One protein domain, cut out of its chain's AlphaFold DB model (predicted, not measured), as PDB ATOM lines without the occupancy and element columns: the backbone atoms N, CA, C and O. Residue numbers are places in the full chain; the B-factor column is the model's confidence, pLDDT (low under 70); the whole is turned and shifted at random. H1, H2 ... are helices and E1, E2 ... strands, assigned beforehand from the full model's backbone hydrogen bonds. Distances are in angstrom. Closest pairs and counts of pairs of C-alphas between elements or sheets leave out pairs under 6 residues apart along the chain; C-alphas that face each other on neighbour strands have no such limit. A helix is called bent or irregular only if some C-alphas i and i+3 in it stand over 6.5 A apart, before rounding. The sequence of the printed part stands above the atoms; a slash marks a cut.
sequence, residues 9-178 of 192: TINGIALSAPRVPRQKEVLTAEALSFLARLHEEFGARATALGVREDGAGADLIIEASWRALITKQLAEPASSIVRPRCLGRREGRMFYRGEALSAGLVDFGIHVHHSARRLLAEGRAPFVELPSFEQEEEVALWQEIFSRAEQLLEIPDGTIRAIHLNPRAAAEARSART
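This is residues 9 to 178 of the 192 residues of the protein "Malate synthase" of Nesterenkonia xinjiangensis (UniProt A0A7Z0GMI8). Three helices, H2, H4 and H5, form the core, their centres making a triangle; the small sheet E1 E2 E3 packs on H2 at one end, and the strand pair E4 E5 lies beside H4 and H5 towards the other. H3 lies off this core on two long links, and residues 172 to 178 of H6 stick out at the far end and add to the length. The printed part has 170 residues, with named elements in the order E1 H1 H2 H3 E2 E3 H4 E4 H5 E5 H6; the class is mixed, helices and strands. The sheet E1 - E2 - E3 is antiparallel, and E4 and E5 are parallel. The whole is compact, with a radius of gyration of the C-alphas of 16.8 A and spans of 57 by 37 by 31 A, only just elongated.

E1, residues 13 to 15, is the antiparallel neighbour of E2, residues 90 to 96, with N 14 and O 95 2.8 A apart. E2 and E3, residues 99 to 102, form a hairpin, with N 91 and O 101 at 2.8 A. H1, residues 23 to 26, is not on this sheet. H2, residues 29 to 48, is on it at a height over the sheet of 8.4 A, and runs across the strands at 65 degrees to E2 on the local plane. H3, residues 60 to 73, touches no helix. H4, residues 103 to 121, only grazes the sheet with residues 103 to 108. H2, with residues 31 to 39 alone, touches H4 at a steep tilt of 47 degrees, opposite ways; the closest C-alphas, of Leu 35 and Gly 109, are 6.0 A apart. E4, residues 127 to 130, H5, residues 136 to 152, and E5, residues 161 to 164, make a strand-helix-strand unit, two parallel neighbour strands with a helix between, its crossover right-handed; N 128 and O 161 are 2.8 A apart. Residues 81 to 82 pair parallel with residues 127 to 128 of E4. H5 touches H2 at a shallow tilt of 21 degrees, opposite ways, closest at the C-alphas of Leu 38 and Ile 145, 7.2 A. H6, residues 167 to 178, is apart from H5. Every O i to N i+4 pair is within hydrogen-bond range in H3 and H5, against 14 of 16 in H2, 13 of 15 in H4 and 7 of 8 in H6; H1 is too short for such a pair.

E1 begins at C-alpha 13, (-62.308, -32.385, 24.521). H2 measures 27.6 A, H3 19.9 A, E2 11.8 A, H4 27.9 A, H5 24.4 A and H6 16.7 A from first to last C-alpha. H2 and H4 are irregular: C-alphas 41 and 44, and C-alphas 114 and 117, are each 7.7 A apart. H6 ends at C-alpha 178, (-12.836, -43.642, 38.388).

The C-alphas of Thr 9 and Thr 178, the two farthest apart, are 57.2 A from each other. The printed part has no cut. The links H2 to H3 and H3 to E2 are long. Mean pLDDT of the printed part is 87.7; it is under 70 at residues 53 to 60, 133 to 134, 167 to 171, 174 to 175 and 178.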
ATOM      1  N   THR A   9     -67.631 -29.653  27.002       82.88
ATOM      2  CA  THR A   9     -66.946 -30.109  25.793       82.88
ATOM      3  C   THR A   9     -66.555 -28.910  24.949       82.88
ATOM      4  O   THR A   9     -67.411 -28.132  24.532       82.88
ATOM      5  N   ILE A  10     -65.262 -28.768  24.677       82.12
ATOM      6  CA  ILE A  10     -64.716 -27.726  23.806       82.12
ATOM      7  C   ILE A  10     -63.871 -28.425  22.747       82.12
ATOM      8  O   ILE A  10     -62.927 -29.138  23.078       82.12
ATOM      9  N   ASN A  11     -64.236 -28.251  21.475       82.88
ATOM     10  CA  ASN A  11     -63.522 -28.825  20.327       82.88
ATOM     11  C   ASN A  11     -63.260 -30.338  20.453       82.88
ATOM     12  O   ASN A  11     -62.197 -30.843  20.109       82.88
ATOM     13  N   GLY A  12     -64.253 -31.065  20.975       84.12
ATOM     14  CA  GLY A  12     -64.202 -32.517  21.163       84.12
ATOM     15  C   GLY A  12     -63.501 -32.982  22.441       84.12
ATOM     16  O   GLY A  12     -63.583 -34.170  22.751       84.12
ATOM     17  N   ILE A  13     -62.867 -32.079  23.201       90.25
ATOM     18  CA  ILE A  13     -62.308 -32.385  24.521       90.25
ATOM     19  C   ILE A  13     -63.358 -32.111  25.594       90.25
ATOM     20  O   ILE A  13     -63.749 -30.963  25.806       90.25
ATOM     21  N   ALA A  14     -63.785 -33.159  26.291       91.94
ATOM     22  CA  ALA A  14     -64.610 -33.078  27.484       91.94
ATOM     23  C   ALA A  14     -63.734 -32.849  28.724       91.94
ATOM     24  O   ALA A  14     -62.798 -33.608  28.995       91.94
ATOM     25  N   LEU A  15     -64.054 -31.806  29.488       92.12
ATOM     26  CA  LEU A  15     -63.418 -31.466  30.757       92.12
ATOM     27  C   LEU A  15     -64.334 -31.889  31.904       92.12
ATOM     28  O   LEU A  15     -65.420 -31.334  32.031       92.12
ATOM     29  N   SER A  16     -63.911 -32.836  32.743       90.06
ATOM     30  CA  SER A  16     -64.706 -33.294  33.901       90.06
ATOM     31  C   SER A  16     -64.388 -32.544  35.201       90.06
ATOM     32  O   SER A  16     -65.074 -32.700  36.209       90.06
ATOM     33  N   ALA A  17     -63.333 -31.727  35.205       84.50
ATOM     34  CA  ALA A  17     -62.910 -30.979  36.383       84.50
ATOM     35  C   ALA A  17     -63.826 -29.779  36.681       84.50
ATOM     36  O   ALA A  17     -64.277 -29.112  35.746       84.50
ATOM     37  N   PRO A  18     -64.004 -29.404  37.965       85.88
ATOM     38  CA  PRO A  18     -64.629 -28.136  38.320       85.88
ATOM     39  C   PRO A  18     -63.910 -26.950  37.670       85.88
ATOM     40  O   PRO A  18     -62.678 -26.905  37.611       85.88
ATOM     41  N   ARG A  19     -64.686 -25.957  37.227       86.00
ATOM     42  CA  ARG A  19     -64.131 -24.732  36.652       86.00
ATOM     43  C   ARG A  19     -63.374 -23.942  37.715       86.00
ATOM     44  O   ARG A  19     -63.927 -23.632  38.768       86.00
ATOM     45  N   VAL A  20     -62.144 -23.549  37.399       89.00
ATOM     46  CA  VAL A  20     -61.336 -22.668  38.255       89.00
ATOM     47  C   VAL A  20     -61.251 -21.255  37.669       89.00
ATOM     48  O   VAL A  20     -61.404 -21.079  36.450       89.00
ATOM     49  N   PRO A  21     -61.017 -20.216  38.496       93.38
ATOM     50  CA  PRO A  21     -60.764 -18.870  37.996       93.38
ATOM     51  C   PRO A  21     -59.648 -18.872  36.948       93.38
ATOM     52  O   PRO A  21     -58.673 -19.606  37.077       93.38
ATOM     53  N   ARG A  22     -59.801 -18.055  35.901       92.81
ATOM     54  CA  ARG A  22     -58.811 -17.883  34.818       92.81
ATOM     55  C   ARG A  22     -58.482 -19.141  33.994       92.81
ATOM     56  O   ARG A  22     -57.694 -19.047  33.064       92.81
ATOM     57  N   GLN A  23     -59.152 -20.280  34.210       91.88
ATOM     58  CA  GLN A  23     -58.950 -21.509  33.420       91.88
ATOM     59  C   GLN A  23     -59.044 -21.274  31.908       91.88
ATOM     60  O   GLN A  23     -58.270 -21.839  31.145       91.88
ATOM     61  N   LYS A  24     -59.972 -20.409  31.484       91.25
ATOM     62  CA  LYS A  24     -60.198 -20.058  30.073       91.25
ATOM     63  C   LYS A  24     -59.016 -19.348  29.403       91.25
ATOM     64  O   LYS A  24     -59.007 -19.255  28.188       91.25
ATOM     65  N   GLU A  25     -58.071 -18.814  30.177       95.12
ATOM     66  CA  GLU A  25     -56.847 -18.196  29.649       95.12
ATOM     67  C   GLU A  25     -55.825 -19.260  29.223       95.12
ATOM     68  O   GLU A  25     -55.007 -19.005  28.350       95.12
ATOM     69  N   VAL A  26     -55.893 -20.456  29.820       95.00
ATOM     70  CA  VAL A  26     -54.987 -21.579  29.538       95.00
ATOM     71  C   VAL A  26     -55.668 -22.615  28.643       95.00
ATOM     72  O   VAL A  26     -55.106 -23.050  27.643       95.00
ATOM     73  N   LEU A  27     -56.899 -23.002  28.969       94.62
ATOM     74  CA  LEU A  27     -57.701 -23.943  28.189       94.62
ATOM     75  C   LEU A  27     -58.549 -23.180  27.164       94.62
ATOM     76  O   LEU A  27     -59.780 -23.202  27.220       94.62
ATOM     77  N   THR A  28     -57.879 -22.439  26.277       95.31
ATOM     78  CA  THR A  28     -58.543 -21.740  25.171       95.31
ATOM     79  C   THR A  28     -59.058 -22.747  24.140       95.31
ATOM     80  O   THR A  28     -58.628 -23.903  24.109       95.31
ATOM     81  N   ALA A  29     -59.981 -22.321  23.277       94.00
ATOM     82  CA  ALA A  29     -60.505 -23.181  22.218       94.00
ATOM     83  C   ALA A  29     -59.382 -23.668  21.283       94.00
ATOM     84  O   ALA A  29     -59.348 -24.837  20.909       94.00
ATOM     85  N   GLU A  30     -58.432 -22.795  20.961       96.06
ATOM     86  CA  GLU A  30     -57.271 -23.075  20.115       96.06
ATOM     87  C   GLU A  30     -56.328 -24.077  20.786       96.06
ATOM     88  O   GLU A  30     -55.958 -25.071  20.165       96.06
ATOM     89  N   ALA A  31     -56.031 -23.885  22.078       97.00
ATOM     90  CA  ALA A  31     -55.182 -24.799  22.838       97.00
ATOM     91  C   ALA A  31     -55.803 -26.202  22.927       97.00
ATOM     92  O   ALA A  31     -55.116 -27.209  22.768       97.00
ATOM     93  N   LEU A  32     -57.120 -26.281  23.136       96.50
ATOM     94  CA  LEU A  32     -57.840 -27.552  23.175       96.50
ATOM     95  C   LEU A  32     -57.931 -28.203  21.787       96.50
ATOM     96  O   LEU A  32     -57.738 -29.410  21.678       96.50
ATOM     97  N   SER A  33     -58.131 -27.432  20.716       96.44
ATOM     98  CA  SER A  33     -58.046 -27.952  19.342       96.44
ATOM     99  C   SER A  33     -56.662 -28.516  19.034       96.44
ATOM    100  O   SER A  33     -56.548 -29.588  18.447       96.44
ATOM    101  N   PHE A  34     -55.609 -27.814  19.447       98.12
ATOM    102  CA  PHE A  34     -54.230 -28.256  19.280       98.12
ATOM    103  C   PHE A  34     -53.966 -29.576  20.017       98.12
ATOM    104  O   PHE A  34     -53.469 -30.530  19.417       98.12
ATOM    105  N   LEU A  35     -54.392 -29.681  21.281       97.88
ATOM    106  CA  LEU A  35     -54.309 -30.929  22.045       97.88
ATOM    107  C   LEU A  35     -55.108 -32.066  21.406       97.88
ATOM    108  O   LEU A  35     -54.624 -33.195  21.364       97.88
ATOM    109  N   ALA A  36     -56.307 -31.782  20.893       96.62
ATOM    110  CA  ALA A  36     -57.136 -32.778  20.225       96.62
ATOM    111  C   ALA A  36     -56.432 -33.346  18.986       96.62
ATOM    112  O   ALA A  36     -56.437 -34.558  18.796       96.62
ATOM    113  N   ARG A  37     -55.768 -32.499  18.184       97.81
ATOM    114  CA  ARG A  37     -54.982 -32.939  17.018       97.81
ATOM    115  C   ARG A  37     -53.795 -33.808  17.413       97.81
ATOM    116  O   ARG A  37     -53.625 -34.877  16.840       97.81
ATOM    117  N   LEU A  38     -53.016 -33.385  18.411       98.06
ATOM    118  CA  LEU A  38     -51.896 -34.190  18.905       98.06
ATOM    119  C   LEU A  38     -52.370 -35.536  19.460       98.06
ATOM    120  O   LEU A  38     -51.749 -36.564  19.214       98.06
ATOM    121  N   HIS A  39     -53.471 -35.551  20.207       96.88
ATOM    122  CA  HIS A  39     -53.980 -36.785  20.787       96.88
ATOM    123  C   HIS A  39     -54.623 -37.714  19.753       96.88
ATOM    124  O   HIS A  39     -54.449 -38.923  19.852       96.88
ATOM    125  N   GLU A  40     -55.316 -37.173  18.751       96.31
ATOM    126  CA  GLU A  40     -55.844 -37.956  17.628       96.31
ATOM    127  C   GLU A  40     -54.725 -38.698  16.882       96.31
ATOM    128  O   GLU A  40     -54.920 -39.836  16.467       96.31
ATOM    129  N   GLU A  41     -53.546 -38.085  16.760       97.81
ATOM    130  CA  GLU A  41     -52.407 -38.653  16.033       97.81
ATOM    131  C   GLU A  41     -51.530 -39.575  16.900       97.81
ATOM    132  O   GLU A  41     -51.132 -40.656  16.463       97.81
ATOM    133  N   PHE A  42     -51.255 -39.190  18.149       97.94
ATOM    134  CA  PHE A  42     -50.260 -39.864  18.995       97.94
ATOM    135  C   PHE A  42     -50.838 -40.546  20.237       97.94
ATOM    136  O   PHE A  42     -50.130 -41.308  20.895       97.94
ATOM    137  N   GLY A  43     -52.105 -40.309  20.584       95.69
ATOM    138  CA  GLY A  43     -52.713 -40.769  21.838       95.69
ATOM    139  C   GLY A  43     -52.680 -42.286  22.025       95.69
ATOM    140  O   GLY A  43     -52.348 -42.767  23.112       95.69
ATOM    141  N   ALA A  44     -52.937 -43.041  20.956       95.31
ATOM    142  CA  ALA A  44     -52.883 -44.501  20.979       95.31
ATOM    143  C   ALA A  44     -51.458 -45.024  21.238       95.31
ATOM    144  O   ALA A  44     -51.259 -45.880  22.100       95.31
ATOM    145  N   ARG A  45     -50.455 -44.460  20.548       95.75
ATOM    146  CA  ARG A  45     -49.037 -44.823  20.724       95.75
ATOM    147  C   ARG A  45     -48.518 -44.420  22.100       95.75
ATOM    148  O   ARG A  45     -47.848 -45.211  22.747       95.75
ATOM    149  N   ALA A  46     -48.903 -43.241  22.585       93.75
ATOM    150  CA  ALA A  46     -48.591 -42.797  23.936       93.75
ATOM    151  C   ALA A  46     -49.154 -43.770  24.983       93.75
ATOM    152  O   ALA A  46     -48.430 -44.194  25.877       93.75
ATOM    153  N   THR A  47     -50.413 -44.192  24.835       92.06
ATOM    154  CA  THR A  47     -51.051 -45.170  25.732       92.06
ATOM    155  C   THR A  47     -50.344 -46.526  25.705       92.06
ATOM    156  O   THR A  47     -50.173 -47.146  26.756       92.06
ATOM    157  N   ALA A  48     -49.896 -46.974  24.528       92.50
ATOM    158  CA  ALA A  48     -49.200 -48.249  24.357       92.50
ATOM    159  C   ALA A  48     -47.856 -48.330  25.109       92.50
ATOM    160  O   ALA A  48     -47.437 -49.430  25.459       92.50
ATOM    161  N   LEU A  49     -47.222 -47.193  25.431       89.31
ATOM    162  CA  LEU A  49     -46.001 -47.152  26.252       89.31
ATOM    163  C   LEU A  49     -46.234 -47.587  27.713       89.31
ATOM    164  O   LEU A  49     -45.287 -47.955  28.408       89.31
ATOM    165  N   GLY A  50     -47.486 -47.558  28.183       85.44
ATOM    166  CA  GLY A  50     -47.854 -47.925  29.549       85.44
ATOM    167  C   GLY A  50     -47.500 -46.870  30.604       85.44
ATOM    168  O   GLY A  50     -46.780 -45.900  30.366       85.44
ATOM    169  N   VAL A  51     -48.048 -47.040  31.810       80.25
ATOM    170  CA  VAL A  51     -47.803 -46.110  32.921       80.25
ATOM    171  C   VAL A  51     -46.442 -46.398  33.543       80.25
ATOM    172  O   VAL A  51     -46.162 -47.522  33.956       80.25
ATOM    173  N   ARG A  52     -45.623 -45.354  33.666       72.12
ATOM    174  CA  ARG A  52     -44.375 -45.359  34.431       72.12
ATOM    175  C   ARG A  52     -44.450 -44.301  35.524       72.12
ATOM    176  O   ARG A  52     -45.143 -43.295  35.372       72.12
ATOM    177  N   GLU A  53     -43.746 -44.542  36.623       64.44
ATOM    178  CA  GLU A  53     -43.541 -43.519  37.645       64.44
ATOM    179  C   GLU A  53     -42.609 -42.436  37.087       64.44
ATOM    180  O   GLU A  53     -41.522 -42.736  36.581       64.44
ATOM    181  N   ASP A  54     -43.044 -41.177  37.178       58.81
ATOM    182  CA  ASP A  54     -42.233 -40.021  36.803       58.81
ATOM    183  C   ASP A  54     -40.967 -40.009  37.696       58.81
ATOM    184  O   ASP A  54     -41.058 -39.758  38.896       58.81
ATOM    185  N   GLY A  55     -39.786 -40.297  37.129       55.78
ATOM    186  CA  GLY A  55     -38.504 -40.288  37.858       55.78
ATOM    187  C   GLY A  55     -37.950 -41.655  38.293       55.78
ATOM    188  O   GLY A  55     -36.952 -41.707  39.013       55.78
ATOM    189  N   ALA A  56     -38.534 -42.774  37.852       47.84
ATOM    190  CA  ALA A  56     -37.983 -44.097  38.151       47.84
ATOM    191  C   ALA A  56     -36.623 -44.326  37.455       47.84
ATOM    192  O   ALA A  56     -36.568 -44.509  36.239       47.84
ATOM    193  N   GLY A  57     -35.535 -44.349  38.234       52.66
ATOM    194  CA  GLY A  57     -34.219 -44.848  37.802       52.66
ATOM    195  C   GLY A  57     -33.044 -43.866  37.880       52.66
ATOM    196  O   GLY A  57     -31.908 -44.284  37.661       52.66
ATOM    197  N   ALA A  58     -33.262 -42.591  38.213       56.72
ATOM    198  CA  ALA A  58     -32.175 -41.618  38.347       56.72
ATOM    199  C   ALA A  58     -31.701 -41.475  39.806       56.72
ATOM    200  O   ALA A  58     -32.501 -41.365  40.732       56.72
ATOM    201  N   ASP A  59     -30.383 -41.442  40.012       67.25
ATOM    202  CA  ASP A  59     -29.779 -40.997  41.272       67.25
ATOM    203  C   ASP A  59     -30.235 -39.552  41.548       67.25
ATOM    204  O   ASP A  59     -29.943 -38.641  40.766       67.25
ATOM    205  N   LEU A  60     -30.951 -39.347  42.658       69.69
ATOM    206  CA  LEU A  60     -31.543 -38.060  43.043       69.69
ATOM    207  C   LEU A  60     -30.514 -36.919  43.078       69.69
ATOM    208  O   LEU A  60     -30.851 -35.768  42.796       69.69
ATOM    209  N   ILE A  61     -29.250 -37.220  43.391       73.69
ATOM    210  CA  ILE A  61     -28.168 -36.228  43.413       73.69
ATOM    211  C   ILE A  61     -27.792 -35.809  41.988       73.69
ATOM    212  O   ILE A  61     -27.549 -34.625  41.726       73.69
ATOM    213  N   ILE A  62     -27.749 -36.768  41.058       74.25
ATOM    214  CA  ILE A  62     -27.484 -36.496  39.642       74.25
ATOM    215  C   ILE A  62     -28.627 -35.664  39.061       74.25
ATOM    216  O   ILE A  62     -28.361 -34.653  38.413       74.25
ATOM    217  N   GLU A  63     -29.877 -36.028  39.347       74.56
ATOM    218  CA  GLU A  63     -31.050 -35.291  38.868       74.56
ATOM    219  C   GLU A  63     -31.080 -33.852  39.405       74.56
ATOM    220  O   GLU A  63     -31.264 -32.904  38.639       74.56
ATOM    221  N   ALA A  64     -30.815 -33.652  40.699       78.19
ATOM    222  CA  ALA A  64     -30.755 -32.316  41.290       78.19
ATOM    223  C   ALA A  64     -29.651 -31.449  40.658       78.19
ATOM    224  O   ALA A  64     -29.881 -30.285  40.323       78.19
ATOM    225  N   SER A  65     -28.463 -32.027  40.447       81.75
ATOM    226  CA  SER A  65     -27.325 -31.332  39.831       81.75
ATOM    227  C   SER A  65     -27.603 -30.970  38.370       81.75
ATOM    228  O   SER A  65     -27.294 -29.863  37.926       81.75
ATOM    229  N   TRP A  66     -28.224 -31.887  37.629       82.12
ATOM    230  CA  TRP A  66     -28.648 -31.682  36.248       82.12
ATOM    231  C   TRP A  66     -29.669 -30.551  36.128       82.12
ATOM    232  O   TRP A  66     -29.486 -29.633  35.329       82.12
ATOM    233  N   ARG A  67     -30.695 -30.543  36.984       82.56
ATOM    234  CA  ARG A  67     -31.703 -29.475  36.993       82.56
ATOM    235  C   ARG A  67     -31.110 -28.112  37.330       82.56
ATOM    236  O   ARG A  67     -31.491 -27.114  36.713       82.56
ATOM    237  N   ALA A  68     -30.165 -28.051  38.268       84.88
ATOM    238  CA  ALA A  68     -29.449 -26.814  38.576       84.88
ATOM    239  C   ALA A  68     -28.656 -26.304  37.358       84.88
ATOM    240  O   ALA A  68     -28.679 -25.107  37.065       84.88
ATOM    241  N   LEU A  69     -28.014 -27.210  36.612       85.19
ATOM    242  CA  LEU A  69     -27.295 -26.875  35.385       85.19
ATOM    243  C   LEU A  69     -28.233 -26.349  34.292       85.19
ATOM    244  O   LEU A  69     -27.950 -25.295  33.726       85.19
ATOM    245  N   ILE A  70     -29.351 -27.034  34.026       86.38
ATOM    246  CA  ILE A  70     -30.353 -26.575  33.050       86.38
ATOM    247  C   ILE A  70     -30.859 -25.187  33.427       86.38
ATOM    248  O   ILE A  70     -30.862 -24.281  32.597       86.38
ATOM    249  N   THR A  71     -31.252 -25.007  34.689       84.62
ATOM    250  CA  THR A  71     -31.788 -23.732  35.181       84.62
ATOM    251  C   THR A  71     -30.784 -22.604  34.966       84.62
ATOM    252  O   THR A  71     -31.154 -21.534  34.494       84.62
ATOM    253  N   LYS A  72     -29.502 -22.853  35.252       86.25
ATOM    254  CA  LYS A  72     -28.428 -21.889  35.006       86.25
ATOM    255  C   LYS A  72     -28.260 -21.588  33.514       86.25
ATOM    256  O   LYS A  72     -28.138 -20.427  33.143       86.25
ATOM    257  N   GLN A  73     -28.247 -22.614  32.664       84.44
ATOM    258  CA  GLN A  73     -28.003 -22.456  31.230       84.44
ATOM    259  C   GLN A  73     -29.155 -21.749  30.506       84.44
ATOM    260  O   GLN A  73     -28.928 -21.076  29.504       84.44
ATOM    261  N   LEU A  74     -30.380 -21.888  31.015       85.31
ATOM    262  CA  LEU A  74     -31.577 -21.253  30.468       85.31
ATOM    263  C   LEU A  74     -31.915 -19.915  31.132       85.31
ATOM    264  O   LEU A  74     -32.985 -19.378  30.862       85.31
ATOM    265  N   ALA A  75     -31.047 -19.380  31.996       82.62
ATOM    266  CA  ALA A  75     -31.270 -18.094  32.651       82.62
ATOM    267  C   ALA A  75     -30.941 -16.895  31.742       82.62
ATOM    268  O   ALA A  75     -31.535 -15.830  31.911       82.62
ATOM    269  N   GLU A  76     -30.033 -17.057  30.768       80.00
ATOM    270  CA  GLU A  76     -29.517 -15.956  29.945       80.00
ATOM    271  C   GLU A  76     -29.298 -16.362  28.466       80.00
ATOM    272  O   GLU A  76     -28.334 -17.064  28.159       80.00
ATOM    273  N   PRO A  77     -30.164 -15.914  27.530       75.75
ATOM    274  CA  PRO A  77     -31.437 -15.246  27.792       75.75
ATOM    275  C   PRO A  77     -32.430 -16.210  28.459       75.75
ATOM    276  O   PRO A  77     -32.483 -17.388  28.109       75.75
ATOM    277  N   ALA A  78     -33.243 -15.701  29.391       79.69
ATOM    278  CA  ALA A  78     -34.224 -16.512  30.109       79.69
ATOM    279  C   ALA A  78     -35.136 -17.256  29.124       79.69
ATOM    280  O   ALA A  78     -35.857 -16.601  28.377       79.69
ATOM    281  N   SER A  79     -35.145 -18.584  29.108       82.94
ATOM    282  CA  SER A  79     -36.077 -19.362  28.281       82.94
ATOM    283  C   SER A  79     -37.071 -20.127  29.145       82.94
ATOM    284  O   SER A  79     -36.827 -20.349  30.331       82.94
ATOM    285  N   SER A  80     -38.214 -20.524  28.579       88.25
ATOM    286  CA  SER A  80     -39.144 -21.385  29.314       88.25
ATOM    287  C   SER A  80     -38.797 -22.848  29.105       88.25
ATOM    288  O   SER A  80     -38.461 -23.259  27.994       88.25
ATOM    289  N   ILE A  81     -38.925 -23.626  30.175       91.75
ATOM    290  CA  ILE A  81     -38.805 -25.075  30.142       91.75
ATOM    291  C   ILE A  81     -40.028 -25.712  30.792       91.75
ATOM    292  O   ILE A  81     -40.525 -25.222  31.809       91.75
ATOM    293  N   VAL A  82     -40.510 -26.802  30.208       93.00
ATOM    294  CA  VAL A  82     -41.500 -27.692  30.817       93.00
ATOM    295  C   VAL A  82     -40.885 -29.068  31.001       93.00
ATOM    296  O   VAL A  82     -40.129 -29.514  30.146       93.00
ATOM    297  N   ARG A  83     -41.230 -29.750  32.094       92.44
ATOM    298  CA  ARG A  83     -40.966 -31.179  32.270       92.44
ATOM    299  C   ARG A  83     -42.295 -31.928  32.217       92.44
ATOM    300  O   ARG A  83     -42.977 -31.970  33.245       92.44
ATOM    301  N   PRO A  84     -42.718 -32.431  31.044       93.38
ATOM    302  CA  PRO A  84     -43.976 -33.151  30.921       93.38
ATOM    303  C   PRO A  84     -43.963 -34.430  31.760       93.38
ATOM    304  O   PRO A  84     -42.916 -35.058  31.931       93.38
ATOM    305  N   ARG A  85     -45.137 -34.844  32.241       91.94
ATOM    306  CA  ARG A  85     -45.356 -36.217  32.722       91.94
ATOM    307  C   ARG A  85     -45.086 -37.233  31.601       91.94
ATOM    308  O   ARG A  85     -45.125 -36.883  30.421       91.94
ATOM    309  N   CYS A  86     -44.855 -38.499  31.948       89.75
ATOM    310  CA  CYS A  86     -44.669 -39.568  30.955       89.75
ATOM    311  C   CYS A  86     -45.840 -39.669  29.955       89.75
ATOM    312  O   CYS A  86     -47.007 -39.491  30.322       89.75
ATOM    313  N   LEU A  87     -45.544 -40.033  28.699       92.50
ATOM    314  CA  LEU A  87     -46.553 -40.116  27.632       92.50
ATOM    315  C   LEU A  87     -47.651 -41.149  27.921       92.50
ATOM    316  O   LEU A  87     -48.822 -40.873  27.662       92.50
ATOM    317  N   GLY A  88     -47.316 -42.293  28.517       91.50
ATOM    318  CA  GLY A  88     -48.305 -43.323  28.861       91.50
ATOM    319  C   GLY A  88     -49.150 -43.025  30.101       91.50
ATOM    320  O   GLY A  88     -50.099 -43.754  30.398       91.50
ATOM    321  N   ARG A  89     -48.862 -41.940  30.833       93.06
ATOM    322  CA  ARG A  89     -49.706 -41.500  31.947       93.06
ATOM    323  C   ARG A  89     -50.973 -40.833  31.407       93.06
ATOM    324  O   ARG A  89     -50.920 -40.053  30.465       93.06
ATOM    325  N   ARG A  90     -52.120 -41.102  32.032       95.19
ATOM    326  CA  ARG A  90     -53.425 -40.541  31.640       95.19
ATOM    327  C   ARG A  90     -53.717 -39.233  32.376       95.19
ATOM    328  O   ARG A  90     -53.507 -39.148  33.587       95.19
ATOM    329  N   GLU A  91     -54.267 -38.247  31.673       95.38
ATOM    330  CA  GLU A  91     -54.903 -37.079  32.281       95.38
ATOM    331  C   GLU A  91     -56.364 -37.412  32.609       95.38
ATOM    332  O   GLU A  91     -57.221 -37.486  31.734       95.38
ATOM    333  N   GLY A  92     -56.652 -37.635  33.892       92.69
ATOM    334  CA  GLY A  92     -57.956 -38.125  34.350       92.69
ATOM    335  C   GLY A  92     -59.105 -37.117  34.257       92.69
ATOM    336  O   GLY A  92     -60.230 -37.455  34.618       92.69
ATOM    337  N   ARG A  93     -58.837 -35.879  33.827       94.19
ATOM    338  CA  ARG A  93     -59.831 -34.795  33.755       94.19
ATOM    339  C   ARG A  93     -60.117 -34.285  32.348       94.19
ATOM    340  O   ARG A  93     -60.942 -33.381  32.203       94.19
ATOM    341  N   MET A  94     -59.441 -34.821  31.338       95.00
ATOM    342  CA  MET A  94     -59.576 -34.385  29.951       95.00
ATOM    343  C   MET A  94     -59.745 -35.599  29.048       95.00
ATOM    344  O   MET A  94     -58.902 -36.496  29.052       95.00
ATOM    345  N   PHE A  95     -60.819 -35.612  28.264       95.44
ATOM    346  CA  PHE A  95     -61.180 -36.752  27.430       95.44
ATOM    347  C   PHE A  95     -61.456 -36.317  25.998       95.44
ATOM    348  O   PHE A  95     -62.214 -35.377  25.792       95.44
ATOM    349  N   TYR A  96     -60.911 -37.017  25.009       94.69
ATOM    350  CA  TYR A  96     -61.222 -36.818  23.594       94.69
ATOM    351  C   TYR A  96     -61.896 -38.077  23.053       94.69
ATOM    352  O   TYR A  96     -61.360 -39.173  23.174       94.69
ATOM    353  N   ARG A  97     -63.116 -37.939  22.511       91.06
ATOM    354  CA  ARG A  97     -63.948 -39.075  22.052       91.06
ATOM    355  C   ARG A  97     -64.114 -40.201  23.095       91.06
ATOM    356  O   ARG A  97     -64.242 -41.366  22.743       91.06
ATOM    357  N   GLY A  98     -64.150 -39.843  24.380       90.44
ATOM    358  CA  GLY A  98     -64.311 -40.786  25.495       90.44
ATOM    359  C   GLY A  98     -63.007 -41.405  26.009       90.44
ATOM    360  O   GLY A  98     -63.012 -42.024  27.072       90.44
ATOM    361  N   GLU A  99     -61.882 -41.189  25.329       92.19
ATOM    362  CA  GLU A  99     -60.566 -41.637  25.779       92.19
ATOM    363  C   GLU A  99     -59.865 -40.538  26.571       92.19
ATOM    364  O   GLU A  99     -59.955 -39.360  26.237       92.19
ATOM    365  N   ALA A 100     -59.182 -40.911  27.655       95.56
ATOM    366  CA  ALA A 100     -58.422 -39.941  28.439       95.56
ATOM    367  C   ALA A 100     -57.198 -39.477  27.643       95.56
ATOM    368  O   ALA A 100     -56.476 -40.307  27.088       95.56
ATOM    369  N   LEU A 101     -56.923 -38.174  27.661       97.12
ATOM    370  CA  LEU A 101     -55.719 -37.636  27.037       97.12
ATOM    371  C   LEU A 101     -54.451 -38.199  27.701       97.12
ATOM    372  O   LEU A 101     -54.443 -38.543  28.886       97.12
ATOM    373  N   SER A 102     -53.347 -38.224  26.953       96.88
ATOM    374  CA  SER A 102     -52.016 -38.423  27.537       96.88
ATOM    375  C   SER A 102     -51.638 -37.202  28.380       96.88
ATOM    376  O   SER A 102     -51.704 -36.067  27.912       96.88
ATOM    377  N   ALA A 103     -51.210 -37.436  29.616       95.62
ATOM    378  CA  ALA A 103     -50.740 -36.410  30.537       95.62
ATOM    379  C   ALA A 103     -49.499 -35.684  29.999       95.62
ATOM    380  O   ALA A 103     -49.436 -34.459  30.073       95.62
ATOM    381  N   GLY A 104     -48.558 -36.423  29.399       95.25
ATOM    382  CA  GLY A 104     -47.385 -35.840  28.753       95.25
ATOM    383  C   GLY A 104     -47.754 -34.929  27.585       95.25
ATOM    384  O   GLY A 104     -47.244 -33.812  27.508       95.25
ATOM    385  N   LEU A 105     -48.702 -35.348  26.734       97.56
ATOM    386  CA  LEU A 105     -49.211 -34.498  25.650       97.56
ATOM    387  C   LEU A 105     -49.916 -33.244  26.176       97.56
ATOM    388  O   LEU A 105     -49.769 -32.182  25.579       97.56
ATOM    389  N   VAL A 106     -50.662 -33.340  27.282       97.88
ATOM    390  CA  VAL A 106     -51.327 -32.181  27.898       97.88
ATOM    391  C   VAL A 106     -50.302 -31.180  28.429       97.88
ATOM    392  O   VAL A 106     -50.377 -30.000  28.084       97.88
ATOM    393  N   ASP A 107     -49.327 -31.634  29.219       97.31
ATOM    394  CA  ASP A 107     -48.316 -30.759  29.825       97.31
ATOM    395  C   ASP A 107     -47.457 -30.071  28.756       97.31
ATOM    396  O   ASP A 107     -47.279 -28.851  28.777       97.31
ATOM    397  N   PHE A 108     -46.963 -30.856  27.792       97.88
ATOM    398  CA  PHE A 108     -46.216 -30.355  26.641       97.88
ATOM    399  C   PHE A 108     -47.069 -29.398  25.810       97.88
ATOM    400  O   PHE A 108     -46.661 -28.267  25.548       97.88
ATOM    401  N   GLY A 109     -48.260 -29.843  25.411       98.00
ATOM    402  CA  GLY A 109     -49.069 -29.160  24.418       98.00
ATOM    403  C   GLY A 109     -49.565 -27.802  24.899       98.00
ATOM    404  O   GLY A 109     -49.457 -26.819  24.168       98.00
ATOM    405  N   ILE A 110     -50.022 -27.713  26.154       97.81
ATOM    406  CA  ILE A 110     -50.386 -26.432  26.773       97.81
ATOM    407  C   ILE A 110     -49.170 -25.505  26.841       97.81
ATOM    408  O   ILE A 110     -49.286 -24.324  26.513       97.81
ATOM    409  N   HIS A 111     -48.002 -26.018  27.234       97.19
ATOM    410  CA  HIS A 111     -46.802 -25.197  27.333       97.19
ATOM    411  C   HIS A 111     -46.410 -24.583  25.986       97.19
ATOM    412  O   HIS A 111     -46.282 -23.362  25.890       97.19
ATOM    413  N   VAL A 112     -46.234 -25.410  24.951       97.62
ATOM    414  CA  VAL A 112     -45.725 -24.940  23.653       97.62
ATOM    415  C   VAL A 112     -46.744 -24.098  22.900       97.62
ATOM    416  O   VAL A 112     -46.358 -23.098  22.300       97.62
ATOM    417  N   HIS A 113     -48.037 -24.420  22.994       98.25
ATOM    418  CA  HIS A 113     -49.087 -23.624  22.357       98.25
ATOM    419  C   HIS A 113     -49.071 -22.168  22.847       98.25
ATOM    420  O   HIS A 113     -49.214 -21.238  22.057       98.25
ATOM    421  N   HIS A 114     -48.852 -21.959  24.149       97.44
ATOM    422  CA  HIS A 114     -48.865 -20.619  24.744       97.44
ATOM    423  C   HIS A 114     -47.521 -19.891  24.693       97.44
ATOM    424  O   HIS A 114     -47.488 -18.668  24.843       97.44
ATOM    425  N   SER A 115     -46.405 -20.601  24.510       95.56
ATOM    426  CA  SER A 115     -45.068 -20.004  24.620       95.56
ATOM    427  C   SER A 115     -44.294 -19.931  23.304       95.56
ATOM    428  O   SER A 115     -43.572 -18.955  23.104       95.56
ATOM    429  N   ALA A 116     -44.448 -20.900  22.394       96.12
ATOM    430  CA  ALA A 116     -43.501 -21.122  21.300       96.12
ATOM    431  C   ALA A 116     -43.358 -19.915  20.364       96.12
ATOM    432  O   ALA A 116     -42.250 -19.419  20.170       96.12
ATOM    433  N   ARG A 117     -44.475 -19.390  19.839       95.75
ATOM    434  CA  ARG A 117     -44.466 -18.237  18.918       95.75
ATOM    435  C   ARG A 117     -43.865 -16.985  19.565       95.75
ATOM    436  O   ARG A 117     -43.085 -16.283  18.930       95.75
ATOM    437  N   ARG A 118     -44.196 -16.725  20.837       95.44
ATOM    438  CA  ARG A 118     -43.650 -15.583  21.587       95.44
ATOM    439  C   ARG A 118     -42.143 -15.726  21.787       95.44
ATOM    440  O   ARG A 118     -41.412 -14.787  21.504       95.44
ATOM    441  N   LEU A 119     -41.693 -16.895  22.246       94.19
ATOM    442  CA  LEU A 119     -40.273 -17.163  22.471       94.19
ATOM    443  C   LEU A 119     -39.478 -17.034  21.176       94.19
ATOM    444  O   LEU A 119     -38.447 -16.368  21.174       94.19
ATOM    445  N   LEU A 120     -39.987 -17.587  20.075       94.25
ATOM    446  CA  LEU A 120     -39.347 -17.485  18.768       94.25
ATOM    447  C   LEU A 120     -39.197 -16.025  18.315       94.25
ATOM    448  O   LEU A 120     -38.119 -15.632  17.873       94.25
ATOM    449  N   ALA A 121     -40.240 -15.205  18.480       94.50
ATOM    450  CA  ALA A 121     -40.194 -13.777  18.150       94.50
ATOM    451  C   ALA A 121     -39.149 -12.997  18.970       94.50
ATOM    452  O   ALA A 121     -38.650 -11.966  18.527       94.50
ATOM    453  N   GLU A 122     -38.792 -13.496  20.152       93.44
ATOM    454  CA  GLU A 122     -37.767 -12.926  21.032       93.44
ATOM    455  C   GLU A 122     -36.373 -13.545  20.796       93.44
ATOM    456  O   GLU A 122     -35.450 -13.287  21.568       93.44
ATOM    457  N   GLY A 123     -36.207 -14.386  19.765       91.06
ATOM    458  CA  GLY A 123     -34.952 -15.094  19.483       91.06
ATOM    459  C   GLY A 123     -34.644 -16.233  20.464       91.06
ATOM    460  O   GLY A 123     -33.487 -16.618  20.626       91.06
ATOM    461  N   ARG A 124     -35.668 -16.754  21.147       92.56
ATOM    462  CA  ARG A 124     -35.600 -17.829  22.150       92.56
ATOM    463  C   ARG A 124     -36.308 -19.093  21.651       92.56
ATOM    464  O   ARG A 124     -36.919 -19.098  20.587       92.56
ATOM    465  N   ALA A 125     -36.250 -20.171  22.435       91.31
ATOM    466  CA  ALA A 125     -36.862 -21.458  22.098       91.31
ATOM    467  C   ALA A 125     -37.628 -22.058  23.292       91.31
ATOM    468  O   ALA A 125     -37.129 -21.986  24.418       91.31
ATOM    469  N   PRO A 126     -38.808 -22.675  23.091       94.62
ATOM    470  CA  PRO A 126     -39.448 -23.469  24.136       94.62
ATOM    471  C   PRO A 126     -38.632 -24.744  24.390       94.62
ATOM    472  O   PRO A 126     -38.404 -25.538  23.474       94.62
ATOM    473  N   PHE A 127     -38.194 -24.938  25.635       94.25
ATOM    474  CA  PHE A 127     -37.466 -26.137  26.036       94.25
ATOM    475  C   PHE A 127     -38.388 -27.180  26.667       94.25
ATOM    476  O   PHE A 127     -39.304 -26.861  27.427       94.25
ATOM    477  N   VAL A 128     -38.101 -28.448  26.394       93.75
ATOM    478  CA  VAL A 128     -38.780 -29.599  26.989       93.75
ATOM    479  C   VAL A 128     -37.734 -30.449  27.703       93.75
ATOM    480  O   VAL A 128     -36.873 -31.043  27.063       93.75
ATOM    481  N   GLU A 129     -37.784 -30.498  29.031       91.00
ATOM    482  CA  GLU A 129     -37.038 -31.484  29.808       91.00
ATOM    483  C   GLU A 129     -37.790 -32.806  29.721       91.00
ATOM    484  O   GLU A 129     -38.860 -32.973  30.304       91.00
ATOM    485  N   LEU A 130     -37.255 -33.739  28.955       86.69
ATOM    486  CA  LEU A 130     -37.868 -35.037  28.801       86.69
ATOM    487  C   LEU A 130     -37.494 -35.950  29.980       86.69
ATOM    488  O   LEU A 130     -36.331 -35.944  30.407       86.69
ATOM    489  N   PRO A 131     -38.450 -36.739  30.513       73.06
ATOM    490  CA  PRO A 131     -38.173 -37.677  31.593       73.06
ATOM    491  C   PRO A 131     -37.111 -38.699  31.171       73.06
ATOM    492  O   PRO A 131     -36.800 -38.857  29.989       73.06
ATOM    493  N   SER A 132     -36.517 -39.390  32.144       70.12
ATOM    494  CA  SER A 132     -35.513 -40.401  31.834       70.12
ATOM    495  C   SER A 132     -36.131 -41.554  31.026       70.12
ATOM    496  O   SER A 132     -36.989 -42.270  31.541       70.12
ATOM    497  N   PHE A 133     -35.703 -41.735  29.775       68.06
ATOM    498  CA  PHE A 133     -36.138 -42.814  28.898       68.06
ATOM    499  C   PHE A 133     -35.217 -44.023  28.986       68.06
ATOM    500  O   PHE A 133     -33.996 -43.896  29.021       68.06
ATOM    501  N   GLU A 134     -35.827 -45.201  28.928       57.56
ATOM    502  CA  GLU A 134     -35.131 -46.480  28.740       57.56
ATOM    503  C   GLU A 134     -35.366 -47.043  27.325       57.56
ATOM    504  O   GLU A 134     -34.674 -47.966  26.907       57.56
ATOM    505  N   GLN A 135     -36.346 -46.507  26.584       70.12
ATOM    506  CA  GLN A 135     -36.794 -47.039  25.297       70.12
ATOM    507  C   GLN A 135     -36.588 -46.017  24.179       70.12
ATOM    508  O   GLN A 135     -37.026 -44.871  24.284       70.12
ATOM    509  N   GLU A 136     -35.972 -46.454  23.082       80.38
ATOM    510  CA  GLU A 136     -35.772 -45.632  21.879       80.38
ATOM    511  C   GLU A 136     -37.103 -45.213  21.237       80.38
ATOM    512  O   GLU A 136     -37.208 -44.131  20.666       80.38
ATOM    513  N   GLU A 137     -38.144 -46.034  21.391       86.56
ATOM    514  CA  GLU A 137     -39.460 -45.786  20.804       86.56
ATOM    515  C   GLU A 137     -40.164 -44.560  21.405       86.56
ATOM    516  O   GLU A 137     -40.825 -43.813  20.684       86.56
ATOM    517  N   GLU A 138     -39.966 -44.282  22.699       87.44
ATOM    518  CA  GLU A 138     -40.496 -43.065  23.323       87.44
ATOM    519  C   GLU A 138     -39.759 -41.816  22.820       87.44
ATOM    520  O   GLU A 138     -40.384 -40.786  22.569       87.44
ATOM    521  N   VAL A 139     -38.443 -41.911  22.599       87.56
ATOM    522  CA  VAL A 139     -37.643 -40.817  22.025       87.56
ATOM    523  C   VAL A 139     -38.102 -40.501  20.602       87.56
ATOM    524  O   VAL A 139     -38.314 -39.332  20.279       87.56
ATOM    525  N   ALA A 140     -38.298 -41.529  19.772       91.69
ATOM    526  CA  ALA A 140     -38.808 -41.370  18.413       91.69
ATOM    527  C   ALA A 140     -40.213 -40.742  18.410       91.69
ATOM    528  O   ALA A 140     -40.460 -39.781  17.684       91.69
ATOM    529  N   LEU A 141     -41.106 -41.209  19.290       95.12
ATOM    530  CA  LEU A 141     -42.448 -40.644  19.417       95.12
ATOM    531  C   LEU A 141     -42.410 -39.160  19.822       95.12
ATOM    532  O   LEU A 141     -43.159 -38.361  19.266       95.12
ATOM    533  N   TRP A 142     -41.526 -38.763  20.741       95.50
ATOM    534  CA  TRP A 142     -41.346 -37.350  21.089       95.50
ATOM    535  C   TRP A 142     -40.859 -36.502  19.913       95.50
ATOM    536  O   TRP A 142     -41.360 -35.394  19.733       95.50
ATOM    537  N   GLN A 143     -39.927 -37.007  19.100       95.19
ATOM    538  CA  GLN A 143     -39.468 -36.300  17.900       95.19
ATOM    539  C   GLN A 143     -40.623 -36.055  16.922       95.19
ATOM    540  O   GLN A 143     -40.808 -34.928  16.467       95.19
ATOM    541  N   GLU A 144     -41.447 -37.074  16.671       98.06
ATOM    542  CA  GLU A 144     -42.637 -36.938  15.827       98.06
ATOM    543  C   GLU A 144     -43.638 -35.923  16.401       98.06
ATOM    544  O   GLU A 144     -44.145 -35.071  15.670       98.06
ATOM    545  N   ILE A 145     -43.872 -35.956  17.719       98.38
ATOM    546  CA  ILE A 145     -44.729 -34.986  18.418       98.38
ATOM    547  C   ILE A 145     -44.198 -33.559  18.244       98.38
ATOM    548  O   ILE A 145     -44.994 -32.647  18.016       98.38
ATOM    549  N   PHE A 146     -42.883 -33.339  18.340       98.31
ATOM    550  CA  PHE A 146     -42.285 -32.011  18.171       98.31
ATOM    551  C   PHE A 146     -42.448 -31.494  16.750       98.31
ATOM    552  O   PHE A 146     -43.034 -30.426  16.576       98.31
ATOM    553  N   SER A 147     -42.031 -32.267  15.745       98.44
ATOM    554  CA  SER A 147     -42.189 -31.867  14.345       98.44
ATOM    555  C   SER A 147     -43.656 -31.605  14.010       98.44
ATOM    556  O   SER A 147     -43.990 -30.638  13.323       98.44
ATOM    557  N   ARG A 148     -44.575 -32.418  14.546       98.69
ATOM    558  CA  ARG A 148     -46.005 -32.206  14.334       98.69
ATOM    559  C   ARG A 148     -46.527 -30.952  15.032       98.69
ATOM    560  O   ARG A 148     -47.316 -30.214  14.443       98.69
ATOM    561  N   ALA A 149     -46.096 -30.691  16.261       98.56
ATOM    562  CA  ALA A 149     -46.441 -29.472  16.982       98.56
ATOM    563  C   ALA A 149     -45.948 -28.220  16.245       98.56
ATOM    564  O   ALA A 149     -46.693 -27.249  16.140       98.56
ATOM    565  N   GLU A 150     -44.737 -28.251  15.689       98.50
ATOM    566  CA  GLU A 150     -44.169 -27.144  14.917       98.50
ATOM    567  C   GLU A 150     -44.976 -26.856  13.651       98.50
ATOM    568  O   GLU A 150     -45.330 -25.706  13.394       98.50
ATOM    569  N   GLN A 151     -45.373 -27.905  12.925       98.50
ATOM    570  CA  GLN A 151     -46.267 -27.786  11.772       98.50
ATOM    571  C   GLN A 151     -47.624 -27.186  12.152       98.50
ATOM    572  O   GLN A 151     -48.096 -26.260  11.499       98.50
ATOM    573  N   LEU A 152     -48.258 -27.701  13.211       98.31
ATOM    574  CA  LEU A 152     -49.568 -27.229  13.674       98.31
ATOM    575  C   LEU A 152     -49.526 -25.778  14.179       98.31
ATOM    576  O   LEU A 152     -50.524 -25.068  14.077       98.31
ATOM    577  N   LEU A 153     -48.390 -25.346  14.730       98.00
ATOM    578  CA  LEU A 153     -48.156 -23.975  15.183       98.00
ATOM    579  C   LEU A 153     -47.572 -23.075  14.087       98.00
ATOM    580  O   LEU A 153     -47.374 -21.885  14.346       98.00
ATOM    581  N   GLU A 154     -47.325 -23.604  12.888       97.88
ATOM    582  CA  GLU A 154     -46.737 -22.887  11.751       97.88
ATOM    583  C   GLU A 154     -45.424 -22.176  12.126       97.88
ATOM    584  O   GLU A 154     -45.189 -21.020  11.772       97.88
ATOM    585  N   ILE A 155     -44.580 -22.860  12.899       97.50
ATOM    586  CA  ILE A 155     -43.241 -22.397  13.282       97.50
ATOM    587  C   ILE A 155     -42.172 -23.242  12.570       97.50
ATOM    588  O   ILE A 155     -42.467 -24.366  12.160       97.50
ATOM    589  N   PRO A 156     -40.943 -22.724  12.384       98.06
ATOM    590  CA  PRO A 156     -39.877 -23.469  11.721       98.06
ATOM    591  C   PRO A 156     -39.552 -24.792  12.425       98.06
ATOM    592  O   PRO A 156     -39.606 -24.868  13.655       98.06
ATOM    593  N   ASP A 157     -39.155 -25.793  11.643       97.25
ATOM    594  CA  ASP A 157     -38.671 -27.079  12.156       97.25
ATOM    595  C   ASP A 157     -37.454 -26.883  13.081       97.25
ATOM    596  O   ASP A 157     -36.572 -26.060  12.807       97.25
ATOM    597  N   GLY A 158     -37.428 -27.604  14.203       95.12
ATOM    598  CA  GLY A 158     -36.367 -27.505  15.213       95.12
ATOM    599  C   GLY A 158     -36.435 -26.261  16.113       95.12
ATOM    600  O   GLY A 158     -35.454 -25.915  16.786       95.12
ATOM    601  N   THR A 159     -37.580 -25.576  16.149       95.94
ATOM    602  CA  THR A 159     -37.866 -24.503  17.112       95.94
ATOM    603  C   THR A 159     -37.984 -25.048  18.537       95.94
ATOM    604  O   THR A 159     -37.452 -24.449  19.475       95.94
ATOM    605  N   ILE A 160     -38.676 -26.172  18.722       96.38
ATOM    606  CA  ILE A 160     -38.850 -26.856  20.002       96.38
ATOM    607  C   ILE A 160     -37.575 -27.637  20.315       96.38
ATOM    608  O   ILE A 160     -37.090 -28.423  19.504       96.38
ATOM    609  N   ARG A 161     -37.014 -27.435  21.513       93.25
ATOM    610  CA  ARG A 161     -35.742 -28.057  21.910       93.25
ATOM    611  C   ARG A 161     -35.925 -28.967  23.107       93.25
ATOM    612  O   ARG A 161     -36.362 -28.524  24.164       93.25
ATOM    613  N   ALA A 162     -35.529 -30.225  22.972       91.88
ATOM    614  CA  ALA A 162     -35.550 -31.165  24.080       91.88
ATOM    615  C   ALA A 162     -34.197 -31.253  24.789       91.88
ATOM    616  O   ALA A 162     -33.135 -31.219  24.168       91.88
ATOM    617  N   ILE A 163     -34.256 -31.401  26.107       89.12
ATOM    618  CA  ILE A 163     -33.129 -31.706  26.976       89.12
ATOM    619  C   ILE A 163     -33.490 -32.992  27.715       89.12
ATOM    620  O   ILE A 163     -34.555 -33.084  28.317       89.12
ATOM    621  N   HIS A 164     -32.619 -33.992  27.682       84.25
ATOM    622  CA  HIS A 164     -32.848 -35.276  28.338       84.25
ATOM    623  C   HIS A 164     -31.548 -35.759  28.982       84.25
ATOM    624  O   HIS A 164     -30.469 -35.619  28.401       84.25
ATOM    625  N   LEU A 165     -31.655 -36.328  30.181       75.31
ATOM    626  CA  LEU A 165     -30.544 -36.984  30.859       75.31
ATOM    627  C   LEU A 165     -30.590 -38.481  30.564       75.31
ATOM    628  O   LEU A 165     -31.496 -39.159  31.035       75.31
ATOM    629  N   ASN A 166     -29.575 -39.002  29.875       73.44
ATOM    630  CA  ASN A 166     -29.387 -40.443  29.730       73.44
ATOM    631  C   ASN A 166     -28.596 -40.984  30.946       73.44
ATOM    632  O   ASN A 166     -27.379 -40.760  31.028       73.44
ATOM    633  N   PRO A 167     -29.241 -41.680  31.906       66.25
ATOM    634  CA  PRO A 167     -28.582 -42.128  33.131       66.25
ATOM    635  C   PRO A 167     -27.529 -43.212  32.872       66.25
ATOM    636  O   PRO A 167     -26.504 -43.242  33.558       66.25
ATOM    637  N   ARG A 168     -27.719 -44.058  31.850       65.38
ATOM    638  CA  ARG A 168     -26.749 -45.090  31.463       65.38
ATOM    639  C   ARG A 168     -25.447 -44.467  30.966       65.38
ATOM    640  O   ARG A 168     -24.378 -44.802  31.474       65.38
ATOM    641  N   ALA A 169     -25.538 -43.498  30.057       68.44
ATOM    642  CA  ALA A 169     -24.372 -42.758  29.580       68.44
ATOM    643  C   ALA A 169     -23.660 -42.014  30.729       68.44
ATOM    644  O   ALA A 169     -22.430 -41.983  30.798       68.44
ATOM    645  N   ALA A 170     -24.423 -41.457  31.679       65.62
ATOM    646  CA  ALA A 170     -23.864 -40.800  32.859       65.62
ATOM    647  C   ALA A 170     -23.105 -41.779  33.781       65.62
ATOM    648  O   ALA A 170     -22.030 -41.436  34.289       65.62
ATOM    649  N   ALA A 171     -23.631 -42.993  33.976       66.75
ATOM    650  CA  ALA A 171     -22.990 -44.048  34.758       66.75
ATOM    651  C   ALA A 171     -21.704 -44.564  34.087       66.75
ATOM    652  O   ALA A 171     -20.664 -44.650  34.744       66.75
ATOM    653  N   GLU A 172     -21.736 -44.821  32.776       72.19
ATOM    654  CA  GLU A 172     -20.568 -45.225  31.979       72.19
ATOM    655  C   GLU A 172     -19.449 -44.165  32.047       72.19
ATOM    656  O   GLU A 172     -18.296 -44.480  32.361       72.19
ATOM    657  N   ALA A 173     -19.795 -42.883  31.884       70.69
ATOM    658  CA  ALA A 173     -18.851 -41.770  31.997       70.69
ATOM    659  C   ALA A 173     -18.284 -41.578  33.419       70.69
ATOM    660  O   ALA A 173     -17.179 -41.050  33.594       70.69
ATOM    661  N   ARG A 174     -19.029 -41.953  34.469       68.06
ATOM    662  CA  ARG A 174     -18.525 -41.943  35.853       68.06
ATOM    663  C   ARG A 174     -17.510 -43.070  36.042       68.06
ATOM    664  O   ARG A 174     -16.391 -42.776  36.452       68.06
ATOM    665  N   SER A 175     -17.849 -44.300  35.652       68.81
ATOM    666  CA  SER A 175     -16.964 -45.471  35.743       68.81
ATOM    667  C   SER A 175     -15.631 -45.276  35.009       68.81
ATOM    668  O   SER A 175     -14.578 -45.602  35.558       68.81
ATOM    669  N   ALA A 176     -15.646 -44.666  33.817       71.94
ATOM    670  CA  ALA A 176     -14.429 -44.357  33.062       71.94
ATOM    671  C   ALA A 176     -13.483 -43.380  33.797       71.94
ATOM    672  O   ALA A 176     -12.264 -43.555  33.777       71.94
ATOM    673  N   ARG A 177     -14.024 -42.373  34.504       71.31
ATOM    674  CA  ARG A 177     -13.228 -41.406  35.290       71.31
ATOM    675  C   ARG A 177     -12.625 -42.023  36.551       71.31
ATOM    676  O   ARG A 177     -11.481 -41.715  36.893       71.31
ATOM    677  N   THR A 178     -13.355 -42.913  37.222       69.12
ATOM    678  CA  THR A 178     -12.836 -43.642  38.388       69.12
ATOM    679  C   THR A 178     -11.726 -44.615  37.984       69.12
ATOM    680  O   THR A 178     -10.717 -44.705  38.677       69.12
TER     681      THR A 178